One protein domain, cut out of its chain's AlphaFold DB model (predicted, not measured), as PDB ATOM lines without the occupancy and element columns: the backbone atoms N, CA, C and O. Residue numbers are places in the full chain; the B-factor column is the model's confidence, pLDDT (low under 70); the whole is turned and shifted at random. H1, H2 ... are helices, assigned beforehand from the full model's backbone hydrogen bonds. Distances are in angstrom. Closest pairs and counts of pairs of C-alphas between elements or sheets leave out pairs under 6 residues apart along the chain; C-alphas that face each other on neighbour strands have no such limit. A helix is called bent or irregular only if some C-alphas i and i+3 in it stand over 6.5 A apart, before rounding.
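What this domain is: This is residues 21 to 123 of the 242 residues of the protein "DEHA2D01760p" of Debaryomyces hansenii (strain ATCC 36239 / CBS 767 / BCRC 21394 / JCM 1990 / NBRC 0083 / IGC 2968) (UniProt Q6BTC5). Four helices follow one another along the longest axis, each packed on the next: H1 is at one end, where its residues 31 to 35 pack on H2; H2 and H3 lie side by side as a helical hairpin; and H4 crosses H3. Two long loops, residues 76 to 88 and part of residues 102 to 123, make the other end, where a short antiparallel pairing of residues 82 to 83 with 112 to 113 ties them together before the last stretch runs back toward the beginning of H2 and the end of H4. The printed part has 103 residues with four named helices, in the order H1, H2, H3, H4, and no named strand; its class is all helix. It is compact, with a radius of gyration of the C-alphas of 14.4 A and spans of 42 by 29 by 24 A.

Where its parts are: H1, the longest helix, has residues 22 to 36 and measures 20.5 A from first to last C-alpha, beginning at C-alpha 22 at (57.741, -32.249, 158.542). H2, residues 44 to 53, measures 14.8 A and is only just irregular: C-alphas 45 and 48 are 6.9 A apart. H3, residues 62 to 75, measures 18.6 A, from C-alpha 62 at (48.331, -10.483, 168.802). H4, residues 89 to 101, measures 18.4 A and ends at C-alpha 101 at (41.329, -23.672, 165.991).

How they stand to each other: H1 touches H2 with residues 31 to 35 alone, at a steep tilt of 54 degrees, opposite ways; the closest C-alphas are those of Ala 31 and Tyr 50, 7.0 A apart. H2 and H3 form a helical hairpin and touch at a shallow tilt of 22 degrees, opposite ways, with the C-alphas of Pro 48 and Thr 65 closest at 5.6 A. H3 touches H4, about perpendicular at 73 degrees, and their closest C-alphas are those of Cys 67 and Thr 94, 5.0 A apart. H2 and H4 are close but not clearly touching, their closest C-alphas being those of Leu 44 and Tyr 101 at 7.9 A. H1 is apart from H3 and from H4. In H1, H3 and H4 every O i to N i+4 pair is within hydrogen-bond range; in H2 it is 4 of 6.

The domain as a whole: The two C-alphas farthest apart are those of Glu 23 and Ile 110, at 42.7 A, while those of Asp 21 and Lys 123, the first and last printed, are 14.7 A apart. The printed part has no cut. The links from H1 to H2 and from H2 to H3 are short, and that from H3 to H4, 13 residues, is long. The mean pLDDT of the printed part is 87.3, and residues 78 to 81 and 106 to 112 of the model are under 70.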
ATOM      1  N   ASP A  21      55.542 -28.656 156.456       89.75
ATOM      2  CA  ASP A  21      56.949 -29.009 156.583       89.75
ATOM      3  C   ASP A  21      57.077 -30.021 157.736       89.75
ATOM      4  O   ASP A  21      56.657 -29.692 158.848       89.75
ATOM      5  N   PRO A  22      57.617 -31.232 157.503       92.06
ATOM      6  CA  PRO A  22      57.741 -32.249 158.542       92.06
ATOM      7  C   PRO A  22      58.542 -31.796 159.767       92.06
ATOM      8  O   PRO A  22      58.194 -32.171 160.879       92.06
ATOM      9  N   GLU A  23      59.584 -30.974 159.593       93.94
ATOM     10  CA  GLU A  23      60.399 -30.503 160.721       93.94
ATOM     11  C   GLU A  23      59.613 -29.511 161.590       93.94
ATOM     12  O   GLU A  23      59.697 -29.535 162.818       93.94
ATOM     13  N   ILE A  24      58.801 -28.664 160.952       94.69
ATOM     14  CA  ILE A  24      57.897 -27.740 161.646       94.69
ATOM     15  C   ILE A  24      56.751 -28.507 162.315       94.69
ATOM     16  O   ILE A  24      56.351 -28.170 163.429       94.69
ATOM     17  N   GLU A  25      56.205 -29.524 161.649       94.88
ATOM     18  CA  GLU A  25      55.164 -30.386 162.211       94.88
ATOM     19  C   GLU A  25      55.662 -31.102 163.472       94.88
ATOM     20  O   GLU A  25      54.976 -31.064 164.494       94.88
ATOM     21  N   ASP A  26      56.872 -31.667 163.442       95.69
ATOM     22  CA  ASP A  26      57.501 -32.293 164.607       95.69
ATOM     23  C   ASP A  26      57.653 -31.295 165.770       95.69
ATOM     24  O   ASP A  26      57.296 -31.613 166.907       95.69
ATOM     25  N   GLU A  27      58.097 -30.063 165.495       96.75
ATOM     26  CA  GLU A  27      58.214 -29.004 166.508       96.75
ATOM     27  C   GLU A  27      56.852 -28.637 167.132       96.75
ATOM     28  O   GLU A  27      56.721 -28.484 168.352       96.75
ATOM     29  N   ILE A  28      55.813 -28.514 166.302       95.88
ATOM     30  CA  ILE A  28      54.432 -28.243 166.727       95.88
ATOM     31  C   ILE A  28      53.925 -29.374 167.624       95.88
ATOM     32  O   ILE A  28      53.347 -29.116 168.682       95.88
ATOM     33  N   LEU A  29      54.149 -30.628 167.229       95.38
ATOM     34  CA  LEU A  29      53.726 -31.803 167.989       95.38
ATOM     35  C   LEU A  29      54.486 -31.933 169.313       95.38
ATOM     36  O   LEU A  29      53.883 -32.291 170.328       95.38
ATOM     37  N   GLU A  30      55.775 -31.594 169.343       94.38
ATOM     38  CA  GLU A  30      56.562 -31.562 170.575       94.38
ATOM     39  C   GLU A  30      56.003 -30.514 171.548       94.38
ATOM     40  O   GLU A  30      55.684 -30.844 172.698       94.38
ATOM     41  N   ALA A  31      55.776 -29.283 171.081       93.88
ATOM     42  CA  ALA A  31      55.164 -28.233 171.891       93.88
ATOM     43  C   ALA A  31      53.751 -28.626 172.363       93.88
ATOM     44  O   ALA A  31      53.413 -28.427 173.533       93.88
ATOM     45  N   TYR A  32      52.944 -29.247 171.496       93.25
ATOM     46  CA  TYR A  32      51.601 -29.731 171.826       93.25
ATOM     47  C   TYR A  32      51.664 -30.760 172.957       93.25
ATOM     48  O   TYR A  32      50.966 -30.625 173.964       93.25
ATOM     49  N   SER A  33      52.564 -31.740 172.830       91.44
ATOM     50  CA  SER A  33      52.747 -32.804 173.816       91.44
ATOM     51  C   SER A  33      53.144 -32.264 175.189       91.44
ATOM     52  O   SER A  33      52.719 -32.807 176.212       91.44
ATOM     53  N   SER A  34      53.908 -31.166 175.230       89.69
ATOM     54  CA  SER A  34      54.315 -30.526 176.481       89.69
ATOM     55  C   SER A  34      53.125 -29.953 177.256       89.69
ATOM     56  O   SER A  34      53.081 -30.070 178.478       89.69
ATOM     57  N   ILE A  35      52.121 -29.417 176.552       88.44
ATOM     58  CA  ILE A  35      50.890 -28.888 177.153       88.44
ATOM     59  C   ILE A  35      49.975 -30.035 177.580       88.44
ATOM     60  O   ILE A  35      49.496 -30.062 178.715       88.44
ATOM     61  N   THR A  36      49.769 -31.023 176.706       87.81
ATOM     62  CA  THR A  36      48.847 -32.131 176.993       87.81
ATOM     63  C   THR A  36      49.397 -33.162 177.981       87.81
ATOM     64  O   THR A  36      48.689 -34.063 178.425       87.81
ATOM     65  N   SER A  37      50.678 -33.063 178.341       83.25
ATOM     66  CA  SER A  37      51.251 -33.862 179.427       83.25
ATOM     67  C   SER A  37      50.670 -33.471 180.792       83.25
ATOM     68  O   SER A  37      50.611 -34.311 181.692       83.25
ATOM     69  N   GLU A  38      50.234 -32.217 180.949       75.50
ATOM     70  CA  GLU A  38      49.651 -31.690 182.190       75.50
ATOM     71  C   GLU A  38      48.113 -31.727 182.186       75.50
ATOM     72  O   GLU A  38      47.501 -31.971 183.229       75.50
ATOM     73  N   SER A  39      47.480 -31.537 181.022       74.25
ATOM     74  CA  SER A  39      46.026 -31.610 180.829       74.25
ATOM     75  C   SER A  39      45.667 -32.608 179.726       74.25
ATOM     76  O   SER A  39      46.256 -32.571 178.657       74.25
ATOM     77  N   GLN A  40      44.683 -33.493 179.946       81.44
ATOM     78  CA  GLN A  40      44.276 -34.474 178.917       81.44
ATOM     79  C   GLN A  40      43.880 -33.819 177.584       81.44
ATOM     80  O   GLN A  40      44.138 -34.401 176.535       81.44
ATOM     81  N   ASP A  41      43.311 -32.614 177.646       89.56
ATOM     82  CA  ASP A  41      42.923 -31.818 176.487       89.56
ATOM     83  C   ASP A  41      43.733 -30.515 176.417       89.56
ATOM     84  O   ASP A  41      44.131 -29.949 177.442       89.56
ATOM     85  N   PHE A  42      43.937 -30.020 175.194       93.94
ATOM     86  CA  PHE A  42      44.442 -28.673 174.933       93.94
ATOM     87  C   PHE A  42      43.244 -27.730 174.762       93.94
ATOM     88  O   PHE A  42      42.543 -27.770 173.752       93.94
ATOM     89  N   PHE A  43      43.022 -26.861 175.742       94.12
ATOM     90  CA  PHE A  43      41.972 -25.846 175.733       94.12
ATOM     91  C   PHE A  43      42.429 -24.523 175.105       94.12
ATOM     92  O   PHE A  43      43.591 -24.122 175.200       94.12
ATOM     93  N   LEU A  44      41.488 -23.783 174.520       94.56
ATOM     94  CA  LEU A  44      41.753 -22.557 173.765       94.56
ATOM     95  C   LEU A  44      42.499 -21.481 174.581       94.56
ATOM     96  O   LEU A  44      43.337 -20.778 174.020       94.56
ATOM     97  N   HIS A  45      42.281 -21.374 175.898       94.94
ATOM     98  CA  HIS A  45      43.000 -20.411 176.754       94.94
ATOM     99  C   HIS A  45      44.512 -20.673 176.829       94.94
ATOM    100  O   HIS A  45      45.282 -19.769 177.151       94.94
ATOM    101  N   GLN A  46      44.961 -21.897 176.532       95.75
ATOM    102  CA  GLN A  46      46.379 -22.255 176.510       95.75
ATOM    103  C   GLN A  46      47.050 -21.830 175.186       95.75
ATOM    104  O   GLN A  46      48.277 -21.725 175.133       95.75
ATOM    105  N   LEU A  47      46.274 -21.519 174.134       96.38
ATOM    106  CA  LEU A  47      46.780 -21.228 172.786       96.38
ATOM    107  C   LEU A  47      47.765 -20.042 172.741       96.38
ATOM    108  O   LEU A  47      48.814 -20.178 172.110       96.38
ATOM    109  N   PRO A  48      47.533 -18.903 173.423       96.44
ATOM    110  CA  PRO A  48      48.505 -17.809 173.426       96.44
ATOM    111  C   PRO A  48      49.856 -18.202 174.039       96.44
ATOM    112  O   PRO A  48      50.909 -17.771 173.565       96.44
ATOM    113  N   ASN A  49      49.847 -19.038 175.083       95.00
ATOM    114  CA  ASN A  49      51.076 -19.528 175.709       95.00
ATOM    115  C   ASN A  49      51.792 -20.541 174.810       95.00
ATOM    116  O   ASN A  49      53.007 -20.447 174.665       95.00
ATOM    117  N   TYR A  50      51.046 -21.432 174.158       96.25
ATOM    118  CA  TYR A  50      51.565 -22.354 173.149       96.25
ATOM    119  C   TYR A  50      52.299 -21.623 172.014       96.25
ATOM    120  O   TYR A  50      53.456 -21.909 171.719       96.25
ATOM    121  N   LEU A  51      51.674 -20.597 171.424       96.81
ATOM    122  CA  LEU A  51      52.294 -19.816 170.346       96.81
ATOM    123  C   LEU A  51      53.556 -19.068 170.814       96.81
ATOM    124  O   LEU A  51      54.486 -18.860 170.034       96.81
ATOM    125  N   ARG A  52      53.615 -18.691 172.100       95.94
ATOM    126  CA  ARG A  52      54.817 -18.115 172.720       95.94
ATOM    127  C   ARG A  52      55.916 -19.158 172.937       95.94
ATOM    128  O   ARG A  52      57.083 -18.815 172.771       95.94
ATOM    129  N   GLN A  53      55.573 -20.399 173.295       95.44
ATOM    130  CA  GLN A  53      56.539 -21.505 173.409       95.44
ATOM    131  C   GLN A  53      57.198 -21.803 172.060       95.44
ATOM    132  O   GLN A  53      58.415 -21.940 172.008       95.44
ATOM    133  N   LEU A  54      56.424 -21.753 170.970       96.75
ATOM    134  CA  LEU A  54      56.930 -21.796 169.593       96.75
ATOM    135  C   LEU A  54      57.705 -20.530 169.178       96.75
ATOM    136  O   LEU A  54      58.091 -20.396 168.021       96.75
ATOM    137  N   GLN A  55      57.920 -19.569 170.079       97.06
ATOM    138  CA  GLN A  55      58.672 -18.337 169.823       97.06
ATOM    139  C   GLN A  55      58.146 -17.523 168.630       97.06
ATOM    140  O   GLN A  55      58.906 -16.820 167.962       97.06
ATOM    141  N   ILE A  56      56.843 -17.597 168.348       97.00
ATOM    142  CA  ILE A  56      56.250 -16.838 167.248       97.00
ATOM    143  C   ILE A  56      56.191 -15.353 167.652       97.00
ATOM    144  O   ILE A  56      55.632 -15.031 168.708       97.00
ATOM    145  N   PRO A  57      56.723 -14.426 166.830       96.25
ATOM    146  CA  PRO A  57      56.661 -12.994 167.105       96.25
ATOM    147  C   PRO A  57      55.228 -12.502 167.336       96.25
ATOM    148  O   PRO A  57      54.301 -12.840 166.597       96.25
ATOM    149  N   THR A  58      55.043 -11.643 168.341       94.88
ATOM    150  CA  THR A  58      53.715 -11.164 168.763       94.88
ATOM    151  C   THR A  58      52.976 -10.390 167.676       94.88
ATOM    152  O   THR A  58      51.749 -10.417 167.634       94.88
ATOM    153  N   CYS A  59      53.690  -9.763 166.739       94.31
ATOM    154  CA  CYS A  59      53.081  -9.092 165.589       94.31
ATOM    155  C   CYS A  59      52.285 -10.042 164.671       94.31
ATOM    156  O   CYS A  59      51.450  -9.574 163.901       94.31
ATOM    157  N   PHE A  60      52.503 -11.360 164.762       94.50
ATOM    158  CA  PHE A  60      51.747 -12.373 164.017       94.50
ATOM    159  C   PHE A  60      50.648 -13.065 164.840       94.50
ATOM    160  O   PHE A  60      49.828 -13.785 164.271       94.50
ATOM    161  N   THR A  61      50.610 -12.867 166.162       95.06
ATOM    162  CA  THR A  61      49.730 -13.620 167.082       95.06
ATOM    163  C   THR A  61      48.862 -12.738 167.978       95.06
ATOM    164  O   THR A  61      47.990 -13.243 168.687       95.06
ATOM    165  N   ASN A  62      49.068 -11.420 167.959       94.88
ATOM    166  CA  ASN A  62      48.331 -10.483 168.802       94.88
ATOM    167  C   ASN A  62      46.818 -10.507 168.527       94.88
ATOM    168  O   ASN A  62      46.026 -10.468 169.462       94.88
ATOM    169  N   ASP A  63      46.411 -10.628 167.265       93.31
ATOM    170  CA  ASP A  63      45.007 -10.785 166.865       93.31
ATOM    171  C   ASP A  63      44.387 -12.082 167.409       93.31
ATOM    172  O   ASP A  63      43.273 -12.066 167.931       93.31
ATOM    173  N   ILE A  64      45.139 -13.187 167.359       95.50
ATOM    174  CA  ILE A  64      44.731 -14.479 167.921       95.50
ATOM    175  C   ILE A  64      44.531 -14.348 169.431       95.50
ATOM    176  O   ILE A  64      43.493 -14.741 169.955       95.50
ATOM    177  N   THR A  65      45.498 -13.738 170.118       96.44
ATOM    178  CA  THR A  65      45.461 -13.547 171.577       96.44
ATOM    179  C   THR A  65      44.247 -12.713 171.982       96.44
ATOM    180  O   THR A  65      43.479 -13.126 172.840       96.44
ATOM    181  N   GLN A  66      43.986 -11.609 171.276       96.00
ATOM    182  CA  GLN A  66      42.813 -10.762 171.510       96.00
ATOM    183  C   GLN A  66      41.476 -11.484 171.290       96.00
ATOM    184  O   GLN A  66      40.481 -11.134 171.926       96.00
ATOM    185  N   CYS A  67      41.420 -12.455 170.378       95.69
ATOM    186  CA  CYS A  67      40.227 -13.278 170.180       95.69
ATOM    187  C   CYS A  67      40.039 -14.291 171.305       95.69
ATOM    188  O   CYS A  67      38.924 -14.440 171.797       95.69
ATOM    189  N   VAL A  68      41.117 -14.947 171.739       96.62
ATOM    190  CA  VAL A  68      41.079 -15.869 172.881       96.62
ATOM    191  C   VAL A  68      40.629 -15.131 174.144       96.62
ATOM    192  O   VAL A  68      39.672 -15.564 174.784       96.62
ATOM    193  N   ASP A  69      41.234 -13.981 174.449       96.00
ATOM    194  CA  ASP A  69      40.864 -13.162 175.609       96.00
ATOM    195  C   ASP A  69      39.391 -12.735 175.531       96.00
ATOM    196  O   ASP A  69      38.624 -12.927 176.473       96.00
ATOM    197  N   TYR A  70      38.950 -12.236 174.369       95.06
ATOM    198  CA  TYR A  70      37.559 -11.822 174.173       95.06
ATOM    199  C   TYR A  70      36.567 -12.979 174.340       95.06
ATOM    200  O   TYR A  70      35.475 -12.774 174.879       95.06
ATOM    201  N   TYR A  71      36.927 -14.184 173.889       93.75
ATOM    202  CA  TYR A  71      36.097 -15.366 174.081       93.75
ATOM    203  C   TYR A  71      35.883 -15.634 175.572       93.75
ATOM    204  O   TYR A  71      34.735 -15.655 176.011       93.75
ATOM    205  N   TYR A  72      36.953 -15.760 176.360       93.12
ATOM    206  CA  TYR A  72      36.837 -16.085 177.785       93.12
ATOM    207  C   TYR A  72      36.243 -14.950 178.632       93.12
ATOM    208  O   TYR A  72      35.596 -15.223 179.637       93.12
ATOM    209  N   GLU A  73      36.397 -13.690 178.220       92.62
ATOM    210  CA  GLU A  73      35.814 -12.549 178.936       92.62
ATOM    211  C   GLU A  73      34.319 -12.334 178.648       92.62
ATOM    212  O   GLU A  73      33.586 -11.878 179.529       92.62
ATOM    213  N   TYR A  74      33.856 -12.602 177.420       89.50
ATOM    214  CA  TYR A  74      32.537 -12.131 176.964       89.50
ATOM    215  C   TYR A  74      31.652 -13.172 176.276       89.50
ATOM    216  O   TYR A  74      30.452 -12.927 176.130       89.50
ATOM    217  N   MET A  75      32.209 -14.281 175.790       87.94
ATOM    218  CA  MET A  75      31.459 -15.309 175.052       87.94
ATOM    219  C   MET A  75      31.387 -16.643 175.798       87.94
ATOM    220  O   MET A  75      30.427 -17.388 175.605       87.94
ATOM    221  N   HIS A  76      32.379 -16.941 176.635       83.56
ATOM    222  CA  HIS A  76      32.436 -18.144 177.442       83.56
ATOM    223  C   HIS A  76      31.407 -18.047 178.569       83.56
ATOM    224  O   HIS A  76      31.602 -17.364 179.570       83.56
ATOM    225  N   ASN A  77      30.275 -18.717 178.378       70.62
ATOM    226  CA  ASN A  77      29.275 -18.901 179.416       70.62
ATOM    227  C   ASN A  77      29.364 -20.346 179.903       70.62
ATOM    228  O   ASN A  77      28.938 -21.255 179.198       70.62
ATOM    229  N   GLU A  78      29.835 -20.548 181.134       57.25
ATOM    230  CA  GLU A  78      29.954 -21.867 181.785       57.25
ATOM    231  C   GLU A  78      28.602 -22.606 181.971       57.25
ATOM    232  O   GLU A  78      28.570 -23.717 182.495       57.25
ATOM    233  N   GLY A  79      27.467 -22.017 181.564       54.94
ATOM    234  CA  GLY A  79      26.126 -22.499 181.916       54.94
ATOM    235  C   GLY A  79      25.020 -22.398 180.858       54.94
ATOM    236  O   GLY A  79      23.857 -22.520 181.242       54.94
ATOM    237  N   GLY A  80      25.299 -22.180 179.565       56.16
ATOM    238  CA  GLY A  80      24.220 -22.232 178.564       56.16
ATOM    239  C   GLY A  80      24.559 -21.785 177.143       56.16
ATOM    240  O   GLY A  80      25.599 -21.178 176.897       56.16
ATOM    241  N   ASP A  81      23.628 -22.087 176.230       60.94
ATOM    242  CA  ASP A  81      23.703 -21.832 174.787       60.94
ATOM    243  C   ASP A  81      24.122 -20.387 174.468       60.94
ATOM    244  O   ASP A  81      23.450 -19.417 174.840       60.94
ATOM    245  N   PHE A  82      25.234 -20.231 173.745       74.12
ATOM    246  CA  PHE A  82      25.674 -18.932 173.252       74.12
ATOM    247  C   PHE A  82      24.898 -18.571 171.983       74.12
ATOM    248  O   PHE A  82      24.867 -19.330 171.011       74.12
ATOM    249  N   LYS A  83      24.289 -17.381 171.976       78.81
ATOM    250  CA  LYS A  83      23.635 -16.818 170.790       78.81
ATOM    251  C   LYS A  83      24.583 -15.866 170.092       78.81
ATOM    252  O   LYS A  83      24.872 -14.784 170.606       78.81
ATOM    253  N   LEU A  84      25.039 -16.265 168.910       81.25
ATOM    254  CA  LEU A  84      25.927 -15.442 168.103       81.25
ATOM    255  C   LEU A  84      25.170 -14.209 167.599       81.25
ATOM    256  O   LEU A  84      24.186 -14.323 166.869       81.25
ATOM    257  N   ASN A  85      25.641 -13.016 167.968       82.50
ATOM    258  CA  ASN A  85      25.169 -11.780 167.360       82.50
ATOM    259  C   ASN A  85      26.096 -11.396 166.203       82.50
ATOM    260  O   ASN A  85      27.112 -10.732 166.402       82.50
ATOM    261  N   GLU A  86      25.710 -11.761 164.982       74.69
ATOM    262  CA  GLU A  86      26.471 -11.455 163.763       74.69
ATOM    263  C   GLU A  86      26.668  -9.949 163.520       74.69
ATOM    264  O   GLU A  86      27.631  -9.544 162.871       74.69
ATOM    265  N   SER A  87      25.810  -9.086 164.082       83.31
ATOM    266  CA  SER A  87      25.994  -7.628 163.993       83.31
ATOM    267  C   SER A  87      27.152  -7.126 164.865       83.31
ATOM    268  O   SER A  87      27.656  -6.020 164.660       83.31
ATOM    269  N   ASN A  88      27.596  -7.921 165.845       88.50
ATOM    270  CA  ASN A  88      28.797  -7.642 166.614       88.50
ATOM    271  C   ASN A  88      30.012  -8.266 165.913       88.50
ATOM    272  O   ASN A  88      30.339  -9.433 166.116       88.50
ATOM    273  N   TYR A  89      30.731  -7.451 165.138       87.88
ATOM    274  CA  TYR A  89      31.916  -7.897 164.396       87.88
ATOM    275  C   TYR A  89      32.991  -8.544 165.287       87.88
ATOM    276  O   TYR A  89      33.687  -9.434 164.811       87.88
ATOM    277  N   LYS A  90      33.129  -8.156 166.569       91.25
ATOM    278  CA  LYS A  90      34.088  -8.812 167.479       91.25
ATOM    279  C   LYS A  90      33.681 -10.250 167.770       91.25
ATOM    280  O   LYS A  90      34.528 -11.133 167.706       91.25
ATOM    281  N   GLN A  91      32.394 -10.491 168.029       90.38
ATOM    282  CA  GLN A  91      31.870 -11.847 168.217       90.38
ATOM    283  C   GLN A  91      31.990 -12.666 166.936       90.38
ATOM    284  O   GLN A  91      32.442 -13.802 166.999       90.38
ATOM    285  N   ALA A  92      31.652 -12.086 165.782       87.69
ATOM    286  CA  ALA A  92      31.784 -12.770 164.499       87.69
ATOM    287  C   ALA A  92      33.241 -13.181 164.221       87.69
ATOM    288  O   ALA A  92      33.498 -14.340 163.920       87.69
ATOM    289  N   ILE A  93      34.201 -12.264 164.384       90.06
ATOM    290  CA  ILE A  93      35.633 -12.538 164.175       90.06
ATOM    291  C   ILE A  93      36.161 -13.565 165.184       90.06
ATOM    292  O   ILE A  93      36.839 -14.512 164.791       90.06
ATOM    293  N   THR A  94      35.812 -13.422 166.464       92.62
ATOM    294  CA  THR A  94      36.211 -14.386 167.503       92.62
ATOM    295  C   THR A  94      35.654 -15.771 167.204       92.62
ATOM    296  O   THR A  94      36.354 -16.769 167.341       92.62
ATOM    297  N   PHE A  95      34.408 -15.846 166.740       89.62
ATOM    298  CA  PHE A  95      33.793 -17.109 166.362       89.62
ATOM    299  C   PHE A  95      34.494 -17.764 165.164       89.62
ATOM    300  O   PHE A  95      34.690 -18.976 165.167       89.62
ATOM    301  N   GLN A  96      34.959 -16.981 164.186       89.12
ATOM    302  CA  GLN A  96      35.789 -17.509 163.097       89.12
ATOM    303  C   GLN A  96      37.118 -18.080 163.606       89.12
ATOM    304  O   GLN A  96      37.538 -19.137 163.142       89.12
ATOM    305  N   LEU A  97      37.756 -17.438 164.591       93.19
ATOM    306  CA  LEU A  97      38.953 -17.988 165.234       93.19
ATOM    307  C   LEU A  97      38.657 -19.308 165.956       93.19
ATOM    308  O   LEU A  97      39.418 -20.262 165.823       93.19
ATOM    309  N   ILE A  98      37.532 -19.395 166.665       91.94
ATOM    310  CA  ILE A  98      37.101 -20.629 167.337       91.94
ATOM    311  C   ILE A  98      36.918 -21.754 166.315       91.94
ATOM    312  O   ILE A  98      37.484 -22.829 166.482       91.94
ATOM    313  N   LEU A  99      36.207 -21.501 165.213       89.44
ATOM    314  CA  LEU A  99      36.044 -22.488 164.141       89.44
ATOM    315  C   LEU A  99      37.382 -22.901 163.515       89.44
ATOM    316  O   LEU A  99      37.543 -24.061 163.130       89.44
ATOM    317  N   ALA A 100      38.333 -21.973 163.423       90.44
ATOM    318  CA  ALA A 100      39.639 -22.207 162.825       90.44
ATOM    319  C   ALA A 100      40.615 -22.967 163.730       90.44
ATOM    320  O   ALA A 100      41.575 -23.506 163.195       90.44
ATOM    321  N   TYR A 101      40.399 -23.028 165.048       92.94
ATOM    322  CA  TYR A 101      41.329 -23.672 165.991       92.94
ATOM    323  C   TYR A 101      40.719 -24.794 166.827       92.94
ATOM    324  O   TYR A 101      41.467 -25.641 167.297       92.94
ATOM    325  N   THR A 102      39.404 -24.830 167.038       93.06
ATOM    326  CA  THR A 102      38.770 -25.795 167.948       93.06
ATOM    327  C   THR A 102      37.918 -26.819 167.210       93.06
ATOM    328  O   THR A 102      37.604 -26.659 166.027       93.06
ATOM    329  N   ILE A 103      37.509 -27.879 167.909       90.31
ATOM    330  CA  ILE A 103      36.614 -28.914 167.366       90.31
ATOM    331  C   ILE A 103      35.159 -28.438 167.196       90.31
ATOM    332  O   ILE A 103      34.298 -29.221 166.791       90.31
ATOM    333  N   THR A 104      34.862 -27.164 167.483       86.25
ATOM    334  CA  THR A 104      33.535 -26.568 167.263       86.25
ATOM    335  C   THR A 104      33.096 -26.767 165.810       86.25
ATOM    336  O   THR A 104      33.792 -26.371 164.872       86.25
ATOM    337  N   ALA A 105      31.922 -27.372 165.626       74.75
ATOM    338  CA  ALA A 105      31.288 -27.534 164.322       74.75
ATOM    339  C   ALA A 105      30.473 -26.285 163.942       74.75
ATOM    340  O   ALA A 105      29.999 -25.549 164.810       74.75
ATOM    341  N   SER A 106      30.287 -26.050 162.638       64.81
ATOM    342  CA  SER A 106      29.441 -24.955 162.152       64.81
ATOM    343  C   SER A 106      27.998 -25.115 162.640       64.81
ATOM    344  O   SER A 106      27.470 -26.223 162.699       64.81
ATOM    345  N   THR A 107      27.373 -23.989 162.964       58.94
ATOM    346  CA  THR A 107      26.062 -23.841 163.607       58.94
ATOM    347  C   THR A 107      24.906 -24.583 162.932       58.94
ATOM    348  O   THR A 107      24.840 -24.665 161.708       58.94
ATOM    349  N   ASN A 108      23.934 -25.015 163.743       56.59
ATOM    350  CA  ASN A 108      22.585 -25.366 163.286       56.59
ATOM    351  C   ASN A 108      21.793 -24.085 162.926       56.59
ATOM    352  O   ASN A 108      22.124 -23.008 163.418       56.59
ATOM    353  N   ASP A 109      20.716 -24.207 162.136       54.66
ATOM    354  CA  ASP A 109      19.881 -23.127 161.549       54.66
ATOM    355  C   ASP A 109      19.290 -22.056 162.521       54.66
ATOM    356  O   ASP A 109      18.519 -21.197 162.094       54.66
ATOM    357  N   ILE A 110      19.601 -22.075 163.827       57.91
ATOM    358  CA  ILE A 110      18.942 -21.264 164.880       57.91
ATOM    359  C   ILE A 110      19.898 -20.246 165.561       57.91
ATOM    360  O   ILE A 110      19.537 -19.624 166.555       57.91
ATOM    361  N   ASN A 111      21.108 -19.999 165.037       64.94
ATOM    362  CA  ASN A 111      22.130 -19.106 165.645       64.94
ATOM    363  C   ASN A 111      22.537 -19.475 167.091       64.94
ATOM    364  O   ASN A 111      23.234 -18.709 167.766       64.94
ATOM    365  N   GLU A 112      22.105 -20.638 167.570       69.19
ATOM    366  CA  GLU A 112      22.547 -21.249 168.816       69.19
ATOM    367  C   GLU A 112      23.801 -22.061 168.515       69.19
ATOM    368  O   GLU A 112      23.814 -22.942 167.647       69.19
ATOM    369  N   VAL A 113      24.882 -21.698 169.198       74.25
ATOM    370  CA  VAL A 113      26.208 -22.253 168.966       74.25
ATOM    371  C   VAL A 113      26.642 -22.999 170.212       74.25
ATOM    372  O   VAL A 113      26.774 -22.406 171.283       74.25
ATOM    373  N   ASN A 114      26.918 -24.290 170.054       79.19
ATOM    374  CA  ASN A 114      27.636 -25.044 171.066       79.19
ATOM    375  C   ASN A 114      29.138 -24.916 170.790       79.19
ATOM    376  O   ASN A 114      29.656 -25.550 169.869       79.19
ATOM    377  N   ILE A 115      29.808 -24.042 171.540       85.31
ATOM    378  CA  ILE A 115      31.249 -23.829 171.417       85.31
ATOM    379  C   ILE A 115      31.960 -24.861 172.281       85.31
ATOM    380  O   ILE A 115      31.791 -24.875 173.497       85.31
ATOM    381  N   ILE A 116      32.797 -25.673 171.643       88.81
ATOM    382  CA  ILE A 116      33.708 -26.580 172.329       88.81
ATOM    383  C   ILE A 116      35.099 -25.964 172.218       88.81
ATOM    384  O   ILE A 116      35.651 -25.847 171.123       88.81
ATOM    385  N   ASP A 117      35.660 -25.533 173.341       91.00
ATOM    386  CA  ASP A 117      36.930 -24.805 173.397       91.00
ATOM    387  C   ASP A 117      38.164 -25.722 173.405       91.00
ATOM    388  O   ASP A 117      39.273 -25.265 173.673       91.00
ATOM    389  N   ILE A 118      37.996 -27.000 173.058       92.94
ATOM    390  CA  ILE A 118      39.093 -27.950 172.852       92.94
ATOM    391  C   ILE A 118      39.704 -27.727 171.467       92.94
ATOM    392  O   ILE A 118      39.017 -27.812 170.444       92.94
ATOM    393  N   VAL A 119      41.005 -27.455 171.439       94.69
ATOM    394  CA  VAL A 119      41.797 -27.231 170.229       94.69
ATOM    395  C   VAL A 119      41.845 -28.507 169.388       94.69
ATOM    396  O   VAL A 119      42.183 -29.587 169.867       94.69
ATOM    397  N   ASP A 120      41.514 -28.365 168.109       94.00
ATOM    398  CA  ASP A 120      41.628 -29.411 167.099       94.00
ATOM    399  C   ASP A 120      43.082 -29.465 166.613       94.00
ATOM    400  O   ASP A 120      43.607 -28.477 166.091       94.00
ATOM    401  N   ILE A 121      43.738 -30.614 166.794       93.62
ATOM    402  CA  ILE A 121      45.159 -30.783 166.474       93.62
ATOM    403  C   ILE A 121      45.452 -30.591 164.981       93.62
ATOM    404  O   ILE A 121      46.445 -29.953 164.638       93.62
ATOM    405  N   ASP A 122      44.571 -31.038 164.085       92.25
ATOM    406  CA  ASP A 122      44.792 -30.917 162.643       92.25
ATOM    407  C   ASP A 122      44.698 -29.451 162.210       92.25
ATOM    408  O   ASP A 122      45.461 -28.970 161.365       92.25
ATOM    409  N   LYS A 123      43.745 -28.713 162.791       92.50
ATOM    410  CA  LYS A 123      43.615 -27.266 162.574       92.50
ATOM    411  C   LYS A 123      44.800 -26.504 163.158       92.50
ATOM    412  O   LYS A 123      45.327 -25.598 162.506       92.50
TER     413      LYS A 123